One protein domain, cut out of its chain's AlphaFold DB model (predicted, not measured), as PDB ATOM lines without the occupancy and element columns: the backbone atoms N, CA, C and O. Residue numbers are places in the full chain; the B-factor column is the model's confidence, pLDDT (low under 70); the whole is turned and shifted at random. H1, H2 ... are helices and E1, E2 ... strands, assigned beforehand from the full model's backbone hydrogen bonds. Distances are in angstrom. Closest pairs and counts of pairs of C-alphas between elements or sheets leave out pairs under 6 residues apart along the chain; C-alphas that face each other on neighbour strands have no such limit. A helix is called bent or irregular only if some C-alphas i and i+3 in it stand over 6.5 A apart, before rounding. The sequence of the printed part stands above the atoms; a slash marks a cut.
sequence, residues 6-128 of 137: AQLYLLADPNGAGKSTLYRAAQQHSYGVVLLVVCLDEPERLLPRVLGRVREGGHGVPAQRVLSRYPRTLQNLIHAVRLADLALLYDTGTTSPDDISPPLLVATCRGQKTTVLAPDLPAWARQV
ATOM      1  N   ALA A   6     -22.849  20.502 265.627       57.41
ATOM      2  CA  ALA A   6     -22.649  20.000 266.971       57.41
ATOM      3  C   ALA A   6     -21.496  20.777 267.636       57.41
ATOM      4  O   ALA A   6     -20.443  20.979 267.029       57.41
ATOM      5  N   GLN A   7     -21.721  21.262 268.859       60.59
ATOM      6  CA  GLN A   7     -20.794  22.147 269.570       60.59
ATOM      7  C   GLN A   7     -20.048  21.379 270.663       60.59
ATOM      8  O   GLN A   7     -20.673  20.693 271.471       60.59
ATOM      9  N   LEU A   8     -18.720  21.513 270.711       59.91
ATOM     10  CA  LEU A   8     -17.888  20.990 271.797       59.91
ATOM     11  C   LEU A   8     -17.330  22.146 272.631       59.91
ATOM     12  O   LEU A   8     -16.626  23.007 272.103       59.91
ATOM     13  N   TYR A   9     -17.587  22.111 273.940       58.56
ATOM     14  CA  TYR A   9     -17.030  23.061 274.900       58.56
ATOM     15  C   TYR A   9     -15.746  22.509 275.515       58.56
ATOM     16  O   TYR A   9     -15.755  21.482 276.195       58.56
ATOM     17  N   LEU A  10     -14.634  23.209 275.305       59.81
ATOM     18  CA  LEU A  10     -13.366  22.916 275.969       59.81
ATOM     19  C   LEU A  10     -13.130  23.950 277.069       59.81
ATOM     20  O   LEU A  10     -13.038  25.143 276.794       59.81
ATOM     21  N   LEU A  11     -13.012  23.489 278.313       61.22
ATOM     22  CA  LEU A  11     -12.617  24.319 279.453       61.22
ATOM     23  C   LEU A  11     -11.105  24.217 279.646       61.22
ATOM     24  O   LEU A  11     -10.573  23.147 279.965       61.22
ATOM     25  N   ALA A  12     -10.397  25.322 279.433       62.06
ATOM     26  CA  ALA A  12      -8.954  25.382 279.623       62.06
ATOM     27  C   ALA A  12      -8.596  25.569 281.107       62.06
ATOM     28  O   ALA A  12      -8.361  26.675 281.572       62.06
ATOM     29  N   ASP A  13      -8.547  24.464 281.849       59.72
ATOM     30  CA  ASP A  13      -7.999  24.396 283.212       59.72
ATOM     31  C   ASP A  13      -6.513  23.958 283.172       59.72
ATOM     32  O   ASP A  13      -6.153  23.124 282.315       59.72
ATOM     33  N   PRO A  14      -5.653  24.449 284.095       51.00
ATOM     34  CA  PRO A  14      -4.233  24.104 284.176       51.00
ATOM     35  C   PRO A  14      -3.902  22.611 284.241       51.00
ATOM     36  O   PRO A  14      -2.747  22.224 284.069       51.00
ATOM     37  N   ASN A  15      -4.879  21.724 284.415       52.75
ATOM     38  CA  ASN A  15      -4.649  20.283 284.454       52.75
ATOM     39  C   ASN A  15      -4.204  19.598 283.145       52.75
ATOM     40  O   ASN A  15      -3.941  18.402 283.180       52.75
ATOM     41  N   GLY A  16      -4.036  20.314 282.027       52.25
ATOM     42  CA  GLY A  16      -3.122  19.940 280.925       52.25
ATOM     43  C   GLY A  16      -3.330  18.623 280.143       52.25
ATOM     44  O   GLY A  16      -2.698  18.459 279.105       52.25
ATOM     45  N   ALA A  17      -4.194  17.695 280.561       52.44
ATOM     46  CA  ALA A  17      -4.375  16.409 279.884       52.44
ATOM     47  C   ALA A  17      -5.519  16.451 278.849       52.44
ATOM     48  O   ALA A  17      -6.604  16.958 279.137       52.44
ATOM     49  N   GLY A  18      -5.265  15.930 277.640       59.12
ATOM     50  CA  GLY A  18      -6.272  15.504 276.649       59.12
ATOM     51  C   GLY A  18      -6.973  16.577 275.801       59.12
ATOM     52  O   GLY A  18      -7.538  16.249 274.762       59.12
ATOM     53  N   LYS A  19      -6.920  17.859 276.183       68.94
ATOM     54  CA  LYS A  19      -7.721  18.926 275.540       68.94
ATOM     55  C   LYS A  19      -7.347  19.186 274.075       68.94
ATOM     56  O   LYS A  19      -8.226  19.391 273.248       68.94
ATOM     57  N   SER A  20      -6.059  19.130 273.737       66.62
ATOM     58  CA  SER A  20      -5.585  19.277 272.354       66.62
ATOM     59  C   SER A  20      -5.951  18.078 271.472       66.62
ATOM     60  O   SER A  20      -6.202  18.250 270.282       66.62
ATOM     61  N   THR A  21      -6.027  16.874 272.044       69.44
ATOM     62  CA  THR A  21      -6.492  15.668 271.342       69.44
ATOM     63  C   THR A  21      -7.983  15.756 271.038       69.44
ATOM     64  O   THR A  21      -8.385  15.513 269.905       69.44
ATOM     65  N   LEU A  22      -8.788  16.176 272.020       70.81
ATOM     66  CA  LEU A  22     -10.224  16.412 271.844       70.81
ATOM     67  C   LEU A  22     -10.493  17.492 270.798       70.81
ATOM     68  O   LEU A  22     -11.362  17.320 269.953       70.81
ATOM     69  N   TYR A  23      -9.701  18.563 270.816       71.00
ATOM     70  CA  TYR A  23      -9.762  19.618 269.814       71.00
ATOM     71  C   TYR A  23      -9.566  19.071 268.390       71.00
ATOM     72  O   TYR A  23     -10.395  19.301 267.512       71.00
ATOM     73  N   ARG A  24      -8.495  18.296 268.165       73.38
ATOM     74  CA  ARG A  24      -8.210  17.706 266.847       73.38
ATOM     75  C   ARG A  24      -9.299  16.728 266.413       73.38
ATOM     76  O   ARG A  24      -9.717  16.776 265.263       73.38
ATOM     77  N   ALA A  25      -9.775  15.880 267.323       71.19
ATOM     78  CA  ALA A  25     -10.861  14.948 267.037       71.19
ATOM     79  C   ALA A  25     -12.153  15.688 266.646       71.19
ATOM     80  O   ALA A  25     -12.781  15.347 265.650       71.19
ATOM     81  N   ALA A  26     -12.513  16.751 267.370       74.31
ATOM     82  CA  ALA A  26     -13.696  17.557 267.079       74.31
ATOM     83  C   ALA A  26     -13.641  18.191 265.681       74.31
ATOM     84  O   ALA A  26     -14.607  18.089 264.924       74.31
ATOM     85  N   GLN A  27     -12.488  18.757 265.301       71.38
ATOM     86  CA  GLN A  27     -12.293  19.298 263.954       71.38
ATOM     87  C   GLN A  27     -12.441  18.226 262.866       71.38
ATOM     88  O   GLN A  27     -13.067  18.479 261.839       71.38
ATOM     89  N   GLN A  28     -11.900  17.022 263.087       76.75
ATOM     90  CA  GLN A  28     -12.000  15.924 262.119       76.75
ATOM     91  C   GLN A  28     -13.429  15.402 261.930       76.75
ATOM     92  O   GLN A  28     -13.740  14.867 260.870       76.75
ATOM     93  N   HIS A  29     -14.300  15.593 262.919       73.25
ATOM     94  CA  HIS A  29     -15.701  15.178 262.864       73.25
ATOM     95  C   HIS A  29     -16.676  16.344 262.609       73.25
ATOM     96  O   HIS A  29     -17.867  16.216 262.884       73.25
ATOM     97  N   SER A  30     -16.186  17.472 262.074       78.75
ATOM     98  CA  SER A  30     -16.997  18.644 261.690       78.75
ATOM     99  C   SER A  30     -17.797  19.277 262.840       78.75
ATOM    100  O   SER A  30     -18.842  19.890 262.612       78.75
ATOM    101  N   TYR A  31     -17.304  19.158 264.075       80.06
ATOM    102  CA  TYR A  31     -17.856  19.886 265.215       80.06
ATOM    103  C   TYR A  31     -17.353  21.330 265.218       80.06
ATOM    104  O   TYR A  31     -16.183  21.588 264.941       80.06
ATOM    105  N   GLY A  32     -18.226  22.251 265.620       82.62
ATOM    106  CA  GLY A  32     -17.826  23.599 266.003       82.62
ATOM    107  C   GLY A  32     -17.217  23.570 267.401       82.62
ATOM    108  O   GLY A  32     -17.820  23.050 268.344       82.62
ATOM    109  N   VAL A  33     -16.021  24.119 267.560       83.38
ATOM    110  CA  VAL A  33     -15.303  24.140 268.829       83.38
ATOM    111  C   VAL A  33     -15.452  25.499 269.497       83.38
ATOM    112  O   VAL A  33     -14.978  26.520 268.994       83.38
ATOM    113  N   VAL A  34     -16.065  25.487 270.682       88.50
ATOM    114  CA  VAL A  34     -16.130  26.645 271.571       88.50
ATOM    115  C   VAL A  34     -15.132  26.451 272.711       88.50
ATOM    116  O   VAL A  34     -15.224  25.510 273.498       88.50
ATOM    117  N   LEU A  35     -14.160  27.351 272.815       89.38
ATOM    118  CA  LEU A  35     -13.181  27.368 273.896       89.38
ATOM    119  C   LEU A  35     -13.627  28.350 274.981       89.38
ATOM    120  O   LEU A  35     -13.720  29.552 274.740       89.38
ATOM    121  N   LEU A  36     -13.861  27.844 276.189       90.50
ATOM    122  CA  LEU A  36     -14.114  28.661 277.372       90.50
ATOM    123  C   LEU A  36     -12.813  28.790 278.166       90.50
ATOM    124  O   LEU A  36     -12.276  27.805 278.685       90.50
ATOM    125  N   VAL A  37     -12.300  30.012 278.247       91.06
ATOM    126  CA  VAL A  37     -11.090  30.347 278.997       91.06
ATOM    127  C   VAL A  37     -11.506  31.091 280.252       91.06
ATOM    128  O   VAL A  37     -12.196  32.098 280.156       91.06
ATOM    129  N   VAL A  38     -11.084  30.602 281.416       89.94
ATOM    130  CA  VAL A  38     -11.322  31.261 282.705       89.94
ATOM    131  C   VAL A  38      -9.981  31.422 283.399       89.94
ATOM    132  O   VAL A  38      -9.320  30.427 283.694       89.94
ATOM    133  N   CYS A  39      -9.551  32.660 283.614       90.81
ATOM    134  CA  CYS A  39      -8.241  32.986 284.177       90.81
ATOM    135  C   CYS A  39      -8.335  34.220 285.095       90.81
ATOM    136  O   CYS A  39      -9.418  34.765 285.320       90.81
ATOM    137  N   LEU A  40      -7.205  34.578 285.698       91.00
ATOM    138  CA  LEU A  40      -7.010  35.747 286.555       91.00
ATOM    139  C   LEU A  40      -5.520  36.108 286.600       91.00
ATOM    140  O   LEU A  40      -4.673  35.289 286.241       91.00
ATOM    141  N   ASP A  41      -5.183  37.313 287.039       91.69
ATOM    142  CA  ASP A  41      -3.785  37.751 287.054       91.69
ATOM    143  C   ASP A  41      -2.969  37.096 288.185       91.69
ATOM    144  O   ASP A  41      -1.822  36.714 287.950       91.69
ATOM    145  N   GLU A  42      -3.564  36.855 289.362       90.81
ATOM    146  CA  GLU A  42      -2.872  36.232 290.505       90.81
ATOM    147  C   GLU A  42      -3.250  34.742 290.680       90.81
ATOM    148  O   GLU A  42      -4.264  34.422 291.320       90.81
ATOM    149  N   PRO A  43      -2.466  33.780 290.151       89.25
ATOM    150  CA  PRO A  43      -2.797  32.353 290.219       89.25
ATOM    151  C   PRO A  43      -2.864  31.791 291.648       89.25
ATOM    152  O   PRO A  43      -3.506  30.762 291.872       89.25
ATOM    153  N   GLU A  44      -2.263  32.450 292.639       90.19
ATOM    154  CA  GLU A  44      -2.344  32.102 294.062       90.19
ATOM    155  C   GLU A  44      -3.790  32.097 294.569       90.19
ATOM    156  O   GLU A  44      -4.149  31.292 295.433       90.19
ATOM    157  N   ARG A  45      -4.663  32.920 293.980       87.38
ATOM    158  CA  ARG A  45      -6.091  32.969 294.322       87.38
ATOM    159  C   ARG A  45      -6.873  31.744 293.834       87.38
ATOM    160  O   ARG A  45      -8.016  31.546 294.242       87.38
ATOM    161  N   LEU A  46      -6.265  30.869 293.028       85.06
ATOM    162  CA  LEU A  46      -6.822  29.548 292.721       85.06
ATOM    163  C   LEU A  46      -6.681  28.574 293.895       85.06
ATOM    164  O   LEU A  46      -7.472  27.639 294.002       85.06
ATOM    165  N   LEU A  47      -5.697  28.765 294.782       88.56
ATOM    166  CA  LEU A  47      -5.412  27.807 295.853       88.56
ATOM    167  C   LEU A  47      -6.567  27.693 296.861       88.56
ATOM    168  O   LEU A  47      -6.996  26.565 297.120       88.56
ATOM    169  N   PRO A  48      -7.153  28.800 297.367       85.38
ATOM    170  CA  PRO A  48      -8.334  28.719 298.221       85.38
ATOM    171  C   PRO A  48      -9.532  28.074 297.514       85.38
ATOM    172  O   PRO A  48     -10.264  27.315 298.143       85.38
ATOM    173  N   ARG A  49      -9.700  28.296 296.199       83.38
ATOM    174  CA  ARG A  49     -10.775  27.674 295.399       83.38
ATOM    175  C   ARG A  49     -10.612  26.152 295.316       83.38
ATOM    176  O   ARG A  49     -11.582  25.414 295.464       83.38
ATOM    177  N   VAL A  50      -9.379  25.669 295.138       85.00
ATOM    178  CA  VAL A  50      -9.071  24.229 295.174       85.00
ATOM    179  C   VAL A  50      -9.363  23.652 296.557       85.00
ATOM    180  O   VAL A  50      -9.986  22.597 296.644       85.00
ATOM    181  N   LEU A  51      -8.965  24.341 297.632       84.69
ATOM    182  CA  LEU A  51      -9.251  23.908 299.003       84.69
ATOM    183  C   LEU A  51     -10.757  23.859 299.294       84.69
ATOM    184  O   LEU A  51     -11.216  22.891 299.897       84.69
ATOM    185  N   GLY A  52     -11.520  24.856 298.837       83.94
ATOM    186  CA  GLY A  52     -12.982  24.882 298.933       83.94
ATOM    187  C   GLY A  52     -13.612  23.646 298.294       83.94
ATOM    188  O   GLY A  52     -14.294  22.884 298.972       83.94
ATOM    189  N   ARG A  53     -13.252  23.349 297.038       84.19
ATOM    190  CA  ARG A  53     -13.758  22.161 296.331       84.19
ATOM    191  C   ARG A  53     -13.391  20.847 297.025       84.19
ATOM    192  O   ARG A  53     -14.159  19.892 296.985       84.19
ATOM    193  N   VAL A  54     -12.206  20.759 297.632       88.50
ATOM    194  CA  VAL A  54     -11.807  19.564 298.397       88.50
ATOM    195  C   VAL A  54     -12.698  19.372 299.621       88.50
ATOM    196  O   VAL A  54     -13.110  18.249 299.893       88.50
ATOM    197  N   ARG A  55     -13.039  20.455 300.332       87.44
ATOM    198  CA  ARG A  55     -13.983  20.402 301.464       87.44
ATOM    199  C   ARG A  55     -15.376  19.944 301.029       87.44
ATOM    200  O   ARG A  55     -16.043  19.254 301.788       87.44
ATOM    201  N   GLU A  56     -15.775  20.268 299.803       87.44
ATOM    202  CA  GLU A  56     -17.031  19.829 299.176       87.44
ATOM    203  C   GLU A  56     -16.973  18.391 298.611       87.44
ATOM    204  O   GLU A  56     -17.914  17.937 297.965       87.44
ATOM    205  N   GLY A  57     -15.881  17.650 298.843       86.81
ATOM    206  CA  GLY A  57     -15.729  16.250 298.428       86.81
ATOM    207  C   GLY A  57     -15.034  16.038 297.078       86.81
ATOM    208  O   GLY A  57     -14.978  14.913 296.582       86.81
ATOM    209  N   GLY A  58     -14.483  17.087 296.464       86.31
ATOM    210  CA  GLY A  58     -13.714  16.982 295.221       86.31
ATOM    211  C   GLY A  58     -12.264  16.509 295.407       86.31
ATOM    212  O   GLY A  58     -11.728  16.436 296.510       86.31
ATOM    213  N   HIS A  59     -11.574  16.235 294.291       85.44
ATOM    214  CA  HIS A  59     -10.158  15.848 294.320       85.44
ATOM    215  C   HIS A  59      -9.230  17.052 294.539       85.44
ATOM    216  O   HIS A  59      -9.341  18.084 293.857       85.44
ATOM    217  N   GLY A  60      -8.279  16.883 295.459       82.81
ATOM    218  CA  GLY A  60      -7.248  17.868 295.759       82.81
ATOM    219  C   GLY A  60      -6.119  17.863 294.742       82.81
ATOM    220  O   GLY A  60      -5.685  16.822 294.262       82.81
ATOM    221  N   VAL A  61      -5.613  19.051 294.427       85.06
ATOM    222  CA  VAL A  61      -4.422  19.227 293.596       85.06
ATOM    223  C   VAL A  61      -3.387  19.974 294.436       85.06
ATOM    224  O   VAL A  61      -3.724  21.028 294.975       85.06
ATOM    225  N   PRO A  62      -2.140  19.475 294.566       88.69
ATOM    226  CA  PRO A  62      -1.110  20.173 295.331       88.69
ATOM    227  C   PRO A  62      -0.896  21.599 294.815       88.69
ATOM    228  O   PRO A  62      -0.779  21.801 293.605       88.69
ATOM    229  N   ALA A  63      -0.782  22.575 295.718       88.06
ATOM    230  CA  ALA A  63      -0.658  23.991 295.364       88.06
ATOM    231  C   ALA A  63       0.485  24.262 294.373       88.06
ATOM    232  O   ALA A  63       0.286  24.893 293.337       88.06
ATOM    233  N   GLN A  64       1.659  23.676 294.620       89.75
ATOM    234  CA  GLN A  64       2.818  23.793 293.733       89.75
ATOM    235  C   GLN A  64       2.520  23.306 292.306       89.75
ATOM    236  O   GLN A  64       3.010  23.875 291.332       89.75
ATOM    237  N   ARG A  65       1.684  22.271 292.155       87.12
ATOM    238  CA  ARG A  65       1.265  21.754 290.846       87.12
ATOM    239  C   ARG A  65       0.318  22.723 290.139       87.12
ATOM    240  O   ARG A  65       0.410  22.849 288.924       87.12
ATOM    241  N   VAL A  66      -0.573  23.391 290.873       86.62
ATOM    242  CA  VAL A  66      -1.460  24.426 290.314       86.62
ATOM    243  C   VAL A  66      -0.620  25.584 289.773       86.62
ATOM    244  O   VAL A  66      -0.709  25.899 288.588       86.62
ATOM    245  N   LEU A  67       0.263  26.138 290.608       89.69
ATOM    246  CA  LEU A  67       1.077  27.303 290.254       89.69
ATOM    247  C   LEU A  67       2.071  27.001 289.124       89.69
ATOM    248  O   LEU A  67       2.135  27.737 288.145       89.69
ATOM    249  N   SER A  68       2.789  25.875 289.191       88.62
ATOM    250  CA  SER A  68       3.777  25.503 288.159       88.62
ATOM    251  C   SER A  68       3.172  25.254 286.773       88.62
ATOM    252  O   SER A  68       3.858  25.391 285.761       88.62
ATOM    253  N   ARG A  69       1.884  24.895 286.695       88.44
ATOM    254  CA  ARG A  69       1.187  24.664 285.421       88.44
ATOM    255  C   ARG A  69       0.590  25.934 284.831       88.44
ATOM    256  O   ARG A  69       0.301  25.947 283.632       88.44
ATOM    257  N   TYR A  70       0.408  26.982 285.628       88.94
ATOM    258  CA  TYR A  70      -0.268  28.195 285.185       88.94
ATOM    259  C   TYR A  70       0.440  28.875 283.998       88.94
ATOM    260  O   TYR A  70      -0.208  29.053 282.964       88.94
ATOM    261  N   PRO A  71       1.771  29.107 284.017       90.44
ATOM    262  CA  PRO A  71       2.464  29.713 282.875       90.44
ATOM    263  C   PRO A  71       2.338  28.886 281.591       90.44
ATOM    264  O   PRO A  71       2.052  29.417 280.520       90.44
ATOM    265  N   ARG A  72       2.470  27.556 281.703       87.75
ATOM    266  CA  ARG A  72       2.289  26.634 280.573       87.75
ATOM    267  C   ARG A  72       0.863  26.678 280.022       87.75
ATOM    268  O   ARG A  72       0.651  26.503 278.826       87.75
ATOM    269  N   THR A  73      -0.123  26.898 280.885       88.62
ATOM    270  CA  THR A  73      -1.527  27.030 280.483       88.62
ATOM    271  C   THR A  73      -1.721  28.275 279.634       88.62
ATOM    272  O   THR A  73      -2.273  28.164 278.543       88.62
ATOM    273  N   LEU A  74      -1.181  29.419 280.066       91.00
ATOM    274  CA  LEU A  74      -1.206  30.654 279.280       91.00
ATOM    275  C   LEU A  74      -0.495  30.485 277.929       91.00
ATOM    276  O   LEU A  74      -1.029  30.897 276.903       91.00
ATOM    277  N   GLN A  75       0.652  29.798 277.895       89.56
ATOM    278  CA  GLN A  75       1.353  29.484 276.642       89.56
ATOM    279  C   GLN A  75       0.500  28.640 275.684       89.56
ATOM    280  O   GLN A  75       0.403  28.948 274.499       89.56
ATOM    281  N   ASN A  76      -0.166  27.598 276.187       87.38
ATOM    282  CA  ASN A  76      -1.061  26.781 275.366       87.38
ATOM    283  C   ASN A  76      -2.261  27.593 274.853       87.38
ATOM    284  O   ASN A  76      -2.725  27.377 273.731       87.38
ATOM    285  N   LEU A  77      -2.765  28.521 275.671       91.06
ATOM    286  CA  LEU A  77      -3.908  29.361 275.338       91.06
ATOM    287  C   LEU A  77      -3.623  30.319 274.181       91.06
ATOM    288  O   LEU A  77      -4.517  30.489 273.357       91.06
ATOM    289  N   ILE A  78      -2.399  30.854 274.056       91.25
ATOM    290  CA  ILE A  78      -1.988  31.704 272.918       91.25
ATOM    291  C   ILE A  78      -2.347  31.042 271.579       91.25
ATOM    292  O   ILE A  78      -2.852  31.690 270.664       91.25
ATOM    293  N   HIS A  79      -2.136  29.729 271.475       87.94
ATOM    294  CA  HIS A  79      -2.481  28.968 270.280       87.94
ATOM    295  C   HIS A  79      -3.955  28.549 270.265       87.94
ATOM    296  O   HIS A  79      -4.631  28.697 269.248       87.94
ATOM    297  N   ALA A  80      -4.477  28.040 271.384       88.12
ATOM    298  CA  ALA A  80      -5.818  27.458 271.439       88.12
ATOM    299  C   ALA A  80      -6.930  28.459 271.081       88.12
ATOM    300  O   ALA A  80      -7.865  28.091 270.369       88.12
ATOM    301  N   VAL A  81      -6.812  29.723 271.507       91.19
ATOM    302  CA  VAL A  81      -7.819  30.764 271.211       91.19
ATOM    303  C   VAL A  81      -7.918  31.105 269.724       91.19
ATOM    304  O   VAL A  81      -8.942  31.621 269.289       91.19
ATOM    305  N   ARG A  82      -6.863  30.822 268.949       89.75
ATOM    306  CA  ARG A  82      -6.813  31.045 267.496       89.75
ATOM    307  C   ARG A  82      -7.262  29.838 266.692       89.75
ATOM    308  O   ARG A  82      -7.631  29.993 265.533       89.75
ATOM    309  N   LEU A  83      -7.197  28.657 267.297       85.75
ATOM    310  CA  LEU A  83      -7.656  27.430 266.671       85.75
ATOM    311  C   LEU A  83      -9.188  27.337 266.748       85.75
ATOM    312  O   LEU A  83      -9.816  27.084 265.727       85.75
ATOM    313  N   ALA A  84      -9.782  27.601 267.915       86.44
ATOM    314  CA  ALA A  84     -11.226  27.473 268.126       86.44
ATOM    315  C   ALA A  84     -12.084  28.361 267.200       86.44
ATOM    316  O   ALA A  84     -11.736  29.509 266.909       86.44
ATOM    317  N   ASP A  85     -13.262  27.856 266.815       88.56
ATOM    318  CA  ASP A  85     -14.258  28.607 266.036       88.56
ATOM    319  C   ASP A  85     -14.790  29.817 266.816       88.56
ATOM    320  O   ASP A  85     -15.081  30.878 266.251       88.56
ATOM    321  N   LEU A  86     -14.898  29.657 268.136       91.56
ATOM    322  CA  LEU A  86     -15.201  30.719 269.082       91.56
ATOM    323  C   LEU A  86     -14.415  30.493 270.375       91.56
ATOM    324  O   LEU A  86     -14.570  29.458 271.013       91.56
ATOM    325  N   ALA A  87     -13.631  31.473 270.809       94.00
ATOM    326  CA  ALA A  87     -13.088  31.512 272.161       94.00
ATOM    327  C   ALA A  87     -13.754  32.630 272.967       94.00
ATOM    328  O   ALA A  87     -13.870  33.760 272.488       94.00
ATOM    329  N   LEU A  88     -14.167  32.314 274.191       94.38
ATOM    330  CA  LEU A  88     -14.717  33.253 275.166       94.38
ATOM    331  C   LEU A  88     -13.751  33.336 276.348       94.38
ATOM    332  O   LEU A  88     -13.451  32.317 276.974       94.38
ATOM    333  N   LEU A  89     -13.236  34.534 276.618       94.44
ATOM    334  CA  LEU A  89     -12.247  34.783 277.662       94.44
ATOM    335  C   LEU A  89     -12.921  35.464 278.850       94.44
ATOM    336  O   LEU A  89     -13.328  36.619 278.748       94.44
ATOM    337  N   TYR A  90     -13.006  34.748 279.965       92.94
ATOM    338  CA  TYR A  90     -13.583  35.209 281.218       92.94
ATOM    339  C   TYR A  90     -12.499  35.474 282.261       92.94
ATOM    340  O   TYR A  90     -11.667  34.611 282.548       92.94
ATOM    341  N   ASP A  91     -12.543  36.658 282.855       90.94
ATOM    342  CA  ASP A  91     -11.732  37.024 284.003       90.94
ATOM    343  C   ASP A  91     -12.490  36.778 285.310       90.94
ATOM    344  O   ASP A  91     -13.682  37.055 285.422       90.94
ATOM    345  N   THR A  92     -11.788  36.243 286.305       86.00
ATOM    346  CA  THR A  92     -12.317  36.048 287.668       86.00
ATOM    347  C   THR A  92     -11.454  36.742 288.719       86.00
ATOM    348  O   THR A  92     -11.496  36.375 289.898       86.00
ATOM    349  N   GLY A  93     -10.629  37.700 288.280       75.56
ATOM    350  CA  GLY A  93      -9.722  38.478 289.112       75.56
ATOM    351  C   GLY A  93     -10.429  39.595 289.880       75.56
ATOM    352  O   GLY A  93      -9.980  39.976 290.957       75.56
ATOM    353  N   THR A  94     -11.585  40.070 289.430       65.25
ATOM    354  CA  THR A  94     -12.374  41.076 290.167       65.25
ATOM    355  C   THR A  94     -13.148  40.496 291.358       65.25
ATOM    356  O   THR A  94     -13.624  41.238 292.209       65.25
ATOM    357  N   THR A  95     -13.233  39.169 291.464       60.16
ATOM    358  CA  THR A  95     -14.003  38.454 292.487       60.16
ATOM    359  C   THR A  95     -13.207  38.321 293.797       60.16
ATOM    360  O   THR A  95     -12.307  37.476 293.894       60.16
ATOM    361  N   SER A  96     -13.499  39.136 294.817       56.19
ATOM    362  CA  SER A  96     -12.985  38.908 296.185       56.19
ATOM    363  C   SER A  96     -13.356  37.488 296.660       56.19
ATOM    364  O   SER A  96     -14.395  36.985 296.238       56.19
ATOM    365  N   PRO A  97     -12.560  36.805 297.509       54.31
ATOM    366  CA  PRO A  97     -12.908  35.475 298.029       54.31
ATOM    367  C   PRO A  97     -14.306  35.393 298.666       54.31
ATOM    368  O   PRO A  97     -14.913  34.326 298.636       54.31
ATOM    369  N   ASP A  98     -14.798  36.521 299.187       55.62
ATOM    370  CA  ASP A  98     -16.094  36.654 299.862       55.62
ATOM    371  C   ASP A  98     -17.201  37.235 298.963       55.62
ATOM    372  O   ASP A  98     -18.351  37.337 299.386       55.62
ATOM    373  N   ASP A  99     -16.872  37.630 297.731       58.31
ATOM    374  CA  ASP A  99     -17.806  38.275 296.814       58.31
ATOM    375  C   ASP A  99     -18.165  37.323 295.674       58.31
ATOM    376  O   ASP A  99     -17.295  36.832 294.958       58.31
ATOM    377  N   ILE A 100     -19.454  37.049 295.474       54.97
ATOM    378  CA  ILE A 100     -19.943  36.178 294.394       54.97
ATOM    379  C   ILE A 100     -20.113  37.034 293.133       54.97
ATOM    380  O   ILE A 100     -21.199  37.159 292.570       54.97
ATOM    381  N   SER A 101     -19.028  37.666 292.696       65.19
ATOM    382  CA  SER A 101     -19.009  38.406 291.438       65.19
ATOM    383  C   SER A 101     -18.850  37.421 290.272       65.19
ATOM    384  O   SER A 101     -17.898  36.626 290.271       65.19
ATOM    385  N   PRO A 102     -19.764  37.431 289.281       75.44
ATOM    386  CA  PRO A 102     -19.698  36.511 288.155       75.44
ATOM    387  C   PRO A 102     -18.427  36.749 287.324       75.44
ATOM    388  O   PRO A 102     -17.954  37.885 287.245       75.44
ATOM    389  N   PRO A 103     -17.886  35.709 286.660       83.50
ATOM    390  CA  PRO A 103     -16.773  35.881 285.733       83.50
ATOM    391  C   PRO A 103     -17.094  36.933 284.661       83.50
ATOM    392  O   PRO A 103     -18.127  36.849 283.991       83.50
ATOM    393  N   LEU A 104     -16.202  37.903 284.463       90.50
ATOM    394  CA  LEU A 104     -16.364  38.977 283.486       90.50
ATOM    395  C   LEU A 104     -15.864  38.525 282.112       90.50
ATOM    396  O   LEU A 104     -14.699  38.168 281.970       90.50
ATOM    397  N   LEU A 105     -16.702  38.574 281.075       93.69
ATOM    398  CA  LEU A 105     -16.253  38.320 279.701       93.69
ATOM    399  C   LEU A 105     -15.408  39.506 279.206       93.69
ATOM    400  O   LEU A 105     -15.947  40.559 278.878       93.69
ATOM    401  N   VAL A 106     -14.090  39.328 279.124       95.38
ATOM    402  CA  VAL A 106     -13.148  40.404 278.770       95.38
ATOM    403  C   VAL A 106     -12.838  40.466 277.278       95.38
ATOM    404  O   VAL A 106     -12.513  41.535 276.759       95.38
ATOM    405  N   ALA A 107     -12.950  39.342 276.565       96.44
ATOM    406  CA  ALA A 107     -12.733  39.288 275.124       96.44
ATOM    407  C   ALA A 107     -13.383  38.063 274.470       96.44
ATOM    408  O   ALA A 107     -13.648  37.042 275.107       96.44
ATOM    409  N   THR A 108     -13.566  38.148 273.153       96.88
ATOM    410  CA  THR A 108     -13.929  37.012 272.302       96.88
ATOM    411  C   THR A 108     -12.975  36.889 271.119       96.88
ATOM    412  O   THR A 108     -12.438  37.888 270.633       96.88
ATOM    413  N   CYS A 109     -12.756  35.662 270.649       94.75
ATOM    414  CA  CYS A 109     -12.017  35.382 269.418       94.75
ATOM    415  C   CYS A 109     -12.856  34.521 268.478       94.75
ATOM    416  O   CYS A 109     -13.469  33.552 268.913       94.75
ATOM    417  N   ARG A 110     -12.855  34.849 267.187       92.62
ATOM    418  CA  ARG A 110     -13.370  33.990 266.110       92.62
ATOM    419  C   ARG A 110     -12.275  33.857 265.061       92.62
ATOM    420  O   ARG A 110     -12.039  34.794 264.291       92.62
ATOM    421  N   GLY A 111     -11.547  32.741 265.095       84.19
ATOM    422  CA  GLY A 111     -10.291  32.588 264.361       84.19
ATOM    423  C   GLY A 111      -9.294  33.703 264.711       84.19
ATOM    424  O   GLY A 111      -8.928  33.900 265.872       84.19
ATOM    425  N   GLN A 112      -8.873  34.473 263.704       86.19
ATOM    426  CA  GLN A 112      -7.924  35.584 263.884       86.19
ATOM    427  C   GLN A 112      -8.573  36.880 264.392       86.19
ATOM    428  O   GLN A 112      -7.880  37.770 264.885       86.19
ATOM    429  N   LYS A 113      -9.902  37.007 264.305       92.56
ATOM    430  CA  LYS A 113     -10.596  38.217 264.749       92.56
ATOM    431  C   LYS A 113     -10.723  38.215 266.269       92.56
ATOM    432  O   LYS A 113     -11.291  37.284 266.836       92.56
ATOM    433  N   THR A 114     -10.242  39.280 266.904       95.31
ATOM    434  CA  THR A 114     -10.378  39.522 268.348       95.31
ATOM    435  C   THR A 114     -11.330  40.689 268.584       95.31
ATOM    436  O   THR A 114     -11.231  41.712 267.911       95.31
ATOM    437  N   THR A 115     -12.231  40.548 269.551       96.12
ATOM    438  CA  THR A 115     -13.071  41.641 270.052       96.12
ATOM    439  C   THR A 115     -12.851  41.759 271.550       96.12
ATOM    440  O   THR A 115     -13.213  40.853 272.301       96.12
ATOM    441  N   VAL A 116     -12.228  42.861 271.966       94.88
ATOM    442  CA  VAL A 116     -12.053  43.229 273.374       94.88
ATOM    443  C   VAL A 116     -13.351  43.861 273.873       94.88
ATOM    444  O   VAL A 116     -13.947  44.671 273.167       94.88
ATOM    445  N   LEU A 117     -13.806  43.434 275.049       93.94
ATOM    446  CA  LEU A 117     -15.085  43.837 275.642       93.94
ATOM    447  C   LEU A 117     -14.911  44.595 276.961       93.94
ATOM    448  O   LEU A 117     -15.769  45.397 277.313       93.94
ATOM    449  N   ALA A 118     -13.811  44.355 277.678       87.81
ATOM    450  CA  ALA A 118     -13.472  45.105 278.881       87.81
ATOM    451  C   ALA A 118     -12.633  46.351 278.534       87.81
ATOM    452  O   ALA A 118     -11.778  46.259 277.650       87.81
ATOM    453  N   PRO A 119     -12.839  47.489 279.230       82.81
ATOM    454  CA  PRO A 119     -12.017  48.687 279.046       82.81
ATOM    455  C   PRO A 119     -10.558  48.415 279.426       82.81
ATOM    456  O   PRO A 119      -9.652  48.722 278.657       82.81
ATOM    457  N   ASP A 120     -10.356  47.732 280.555       88.06
ATOM    458  CA  ASP A 120      -9.054  47.274 281.014       88.06
ATOM    459  C   ASP A 120      -8.957  45.760 280.872       88.06
ATOM    460  O   ASP A 120      -9.613  44.988 281.575       88.06
ATOM    461  N   LEU A 121      -8.130  45.322 279.927       91.81
ATOM    462  CA  LEU A 121      -7.892  43.904 279.710       91.81
ATOM    463  C   LEU A 121      -6.905  43.375 280.769       91.81
ATOM    464  O   LEU A 121      -5.823  43.952 280.898       91.81
ATOM    465  N   PRO A 122      -7.195  42.280 281.493       93.38
ATOM    466  CA  PRO A 122      -6.258  41.731 282.473       93.38
ATOM    467  C   PRO A 122      -4.953  41.264 281.814       93.38
ATOM    468  O   PRO A 122      -4.902  40.972 280.610       93.38
ATOM    469  N   ALA A 123      -3.866  41.215 282.587       93.88
ATOM    470  CA  ALA A 123      -2.531  40.927 282.063       93.88
ATOM    471  C   ALA A 123      -2.448  39.546 281.398       93.88
ATOM    472  O   ALA A 123      -1.897  39.433 280.297       93.88
ATOM    473  N   TRP A 124      -3.067  38.525 281.994       93.94
ATOM    474  CA  TRP A 124      -3.141  37.185 281.412       93.94
ATOM    475  C   TRP A 124      -3.826  37.199 280.037       93.94
ATOM    476  O   TRP A 124      -3.387  36.509 279.115       93.94
ATOM    477  N   ALA A 125      -4.879  38.006 279.865       94.75
ATOM    478  CA  ALA A 125      -5.633  38.075 278.619       94.75
ATOM    479  C   ALA A 125      -4.850  38.841 277.551       94.75
ATOM    480  O   ALA A 125      -4.814  38.403 276.403       94.75
ATOM    481  N   ARG A 126      -4.142  39.921 277.918       94.75
ATOM    482  CA  ARG A 126      -3.198  40.602 277.009       94.75
ATOM    483  C   ARG A 126      -2.135  39.637 276.497       94.75
ATOM    484  O   ARG A 126      -1.892  39.577 275.292       94.75
ATOM    485  N   GLN A 127      -1.562  38.837 277.396       94.25
ATOM    486  CA  GLN A 127      -0.585  37.812 277.045       94.25
ATOM    487  C   GLN A 127      -1.177  36.766 276.090       94.25
ATOM    488  O   GLN A 127      -0.564  36.457 275.072       94.25
ATOM    489  N   VAL A 128      -2.363  36.228 276.382       93.69
ATOM    490  CA  VAL A 128      -3.008  35.211 275.533       93.69
ATOM    491  C   VAL A 128      -3.378  35.768 274.158       93.69
ATOM    492  O   VAL A 128      -3.180  35.097 273.148       93.69
TER     493      VAL A 128
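What this domain is: This is residues 6 to 128 of the 137 residues of an uncharacterized protein of Thiothrix lacustris (UniProt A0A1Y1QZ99). A twisted wall of five strands has H1, H3 and H4 over one face, making two layers, and its other face is bare; H2 lies past one end of the strands and packs on residues 63 to 70 of H3. The printed part has 123 residues with four named helices and five named strands, class mixed, running E1 H1 E2 H2 H3 E3 E4 E5 H4; the mixed sheet is ordered E1 E2 E3 E4 E5. It is compact, with a radius of gyration of the C-alphas of 14.9 A and spans of 40 by 34 by 24 A.

How they stand to each other: Start at E2, residues 32 to 39, parallel to E1, residues 7 to 11 (N 8 and O 32, 3.0 A), and to E3, residues 86 to 91 (N 37 and O 88, 2.9 A). E3, E4 (104 to 110) and E5 (113 to 116) form a meander, each strand the antiparallel neighbour of the one before, in two hairpins; look for N 89 and O 107, 3.0 A, and N 108 and O 115, 2.9 A. H1, residues 19 to 28, is over E1 and E2, height 9.7 A; H3, residues 63 to 83, over E2 and E3, 10.7 A; H4, residues 123 to 128, over E3, 9.0 A. E1, H1, E2 and E2, H2 (43 to 55), H3, E3 are strand-helix-strand units, parallel neighbour strands with helices between, both right-handed crossovers. H3 touches H4 with residues 74 to 81 alone, closest C-alphas Ile 78 and Val 128, 4.5 A, and H2 at Ala 63 and Leu 47, 6.1 A. H1 and H4 have every O i to N i+4 pair within hydrogen-bond range, H2 6 of 9, H3 13 of 17.

Where its parts are: Find C-alpha 7, where E1 begins, at (-20.794, 22.147, 269.570). E2 measures 22.6 A; H3, 29.7 A, has a kink of 46 degrees near residue 74 and is only just irregular, C-alphas 68 and 71 being 6.9 A apart. H4 ends at C-alpha 128, (-3.008, 35.211, 275.533).

The domain as a whole: The C-alphas farthest apart, Gln 28 and Asp 98, are 43.3 A apart. The printed part has no cut; the link E3 to E4 is long. Residues 6 to 21 and 94 to 101 are under pLDDT 70.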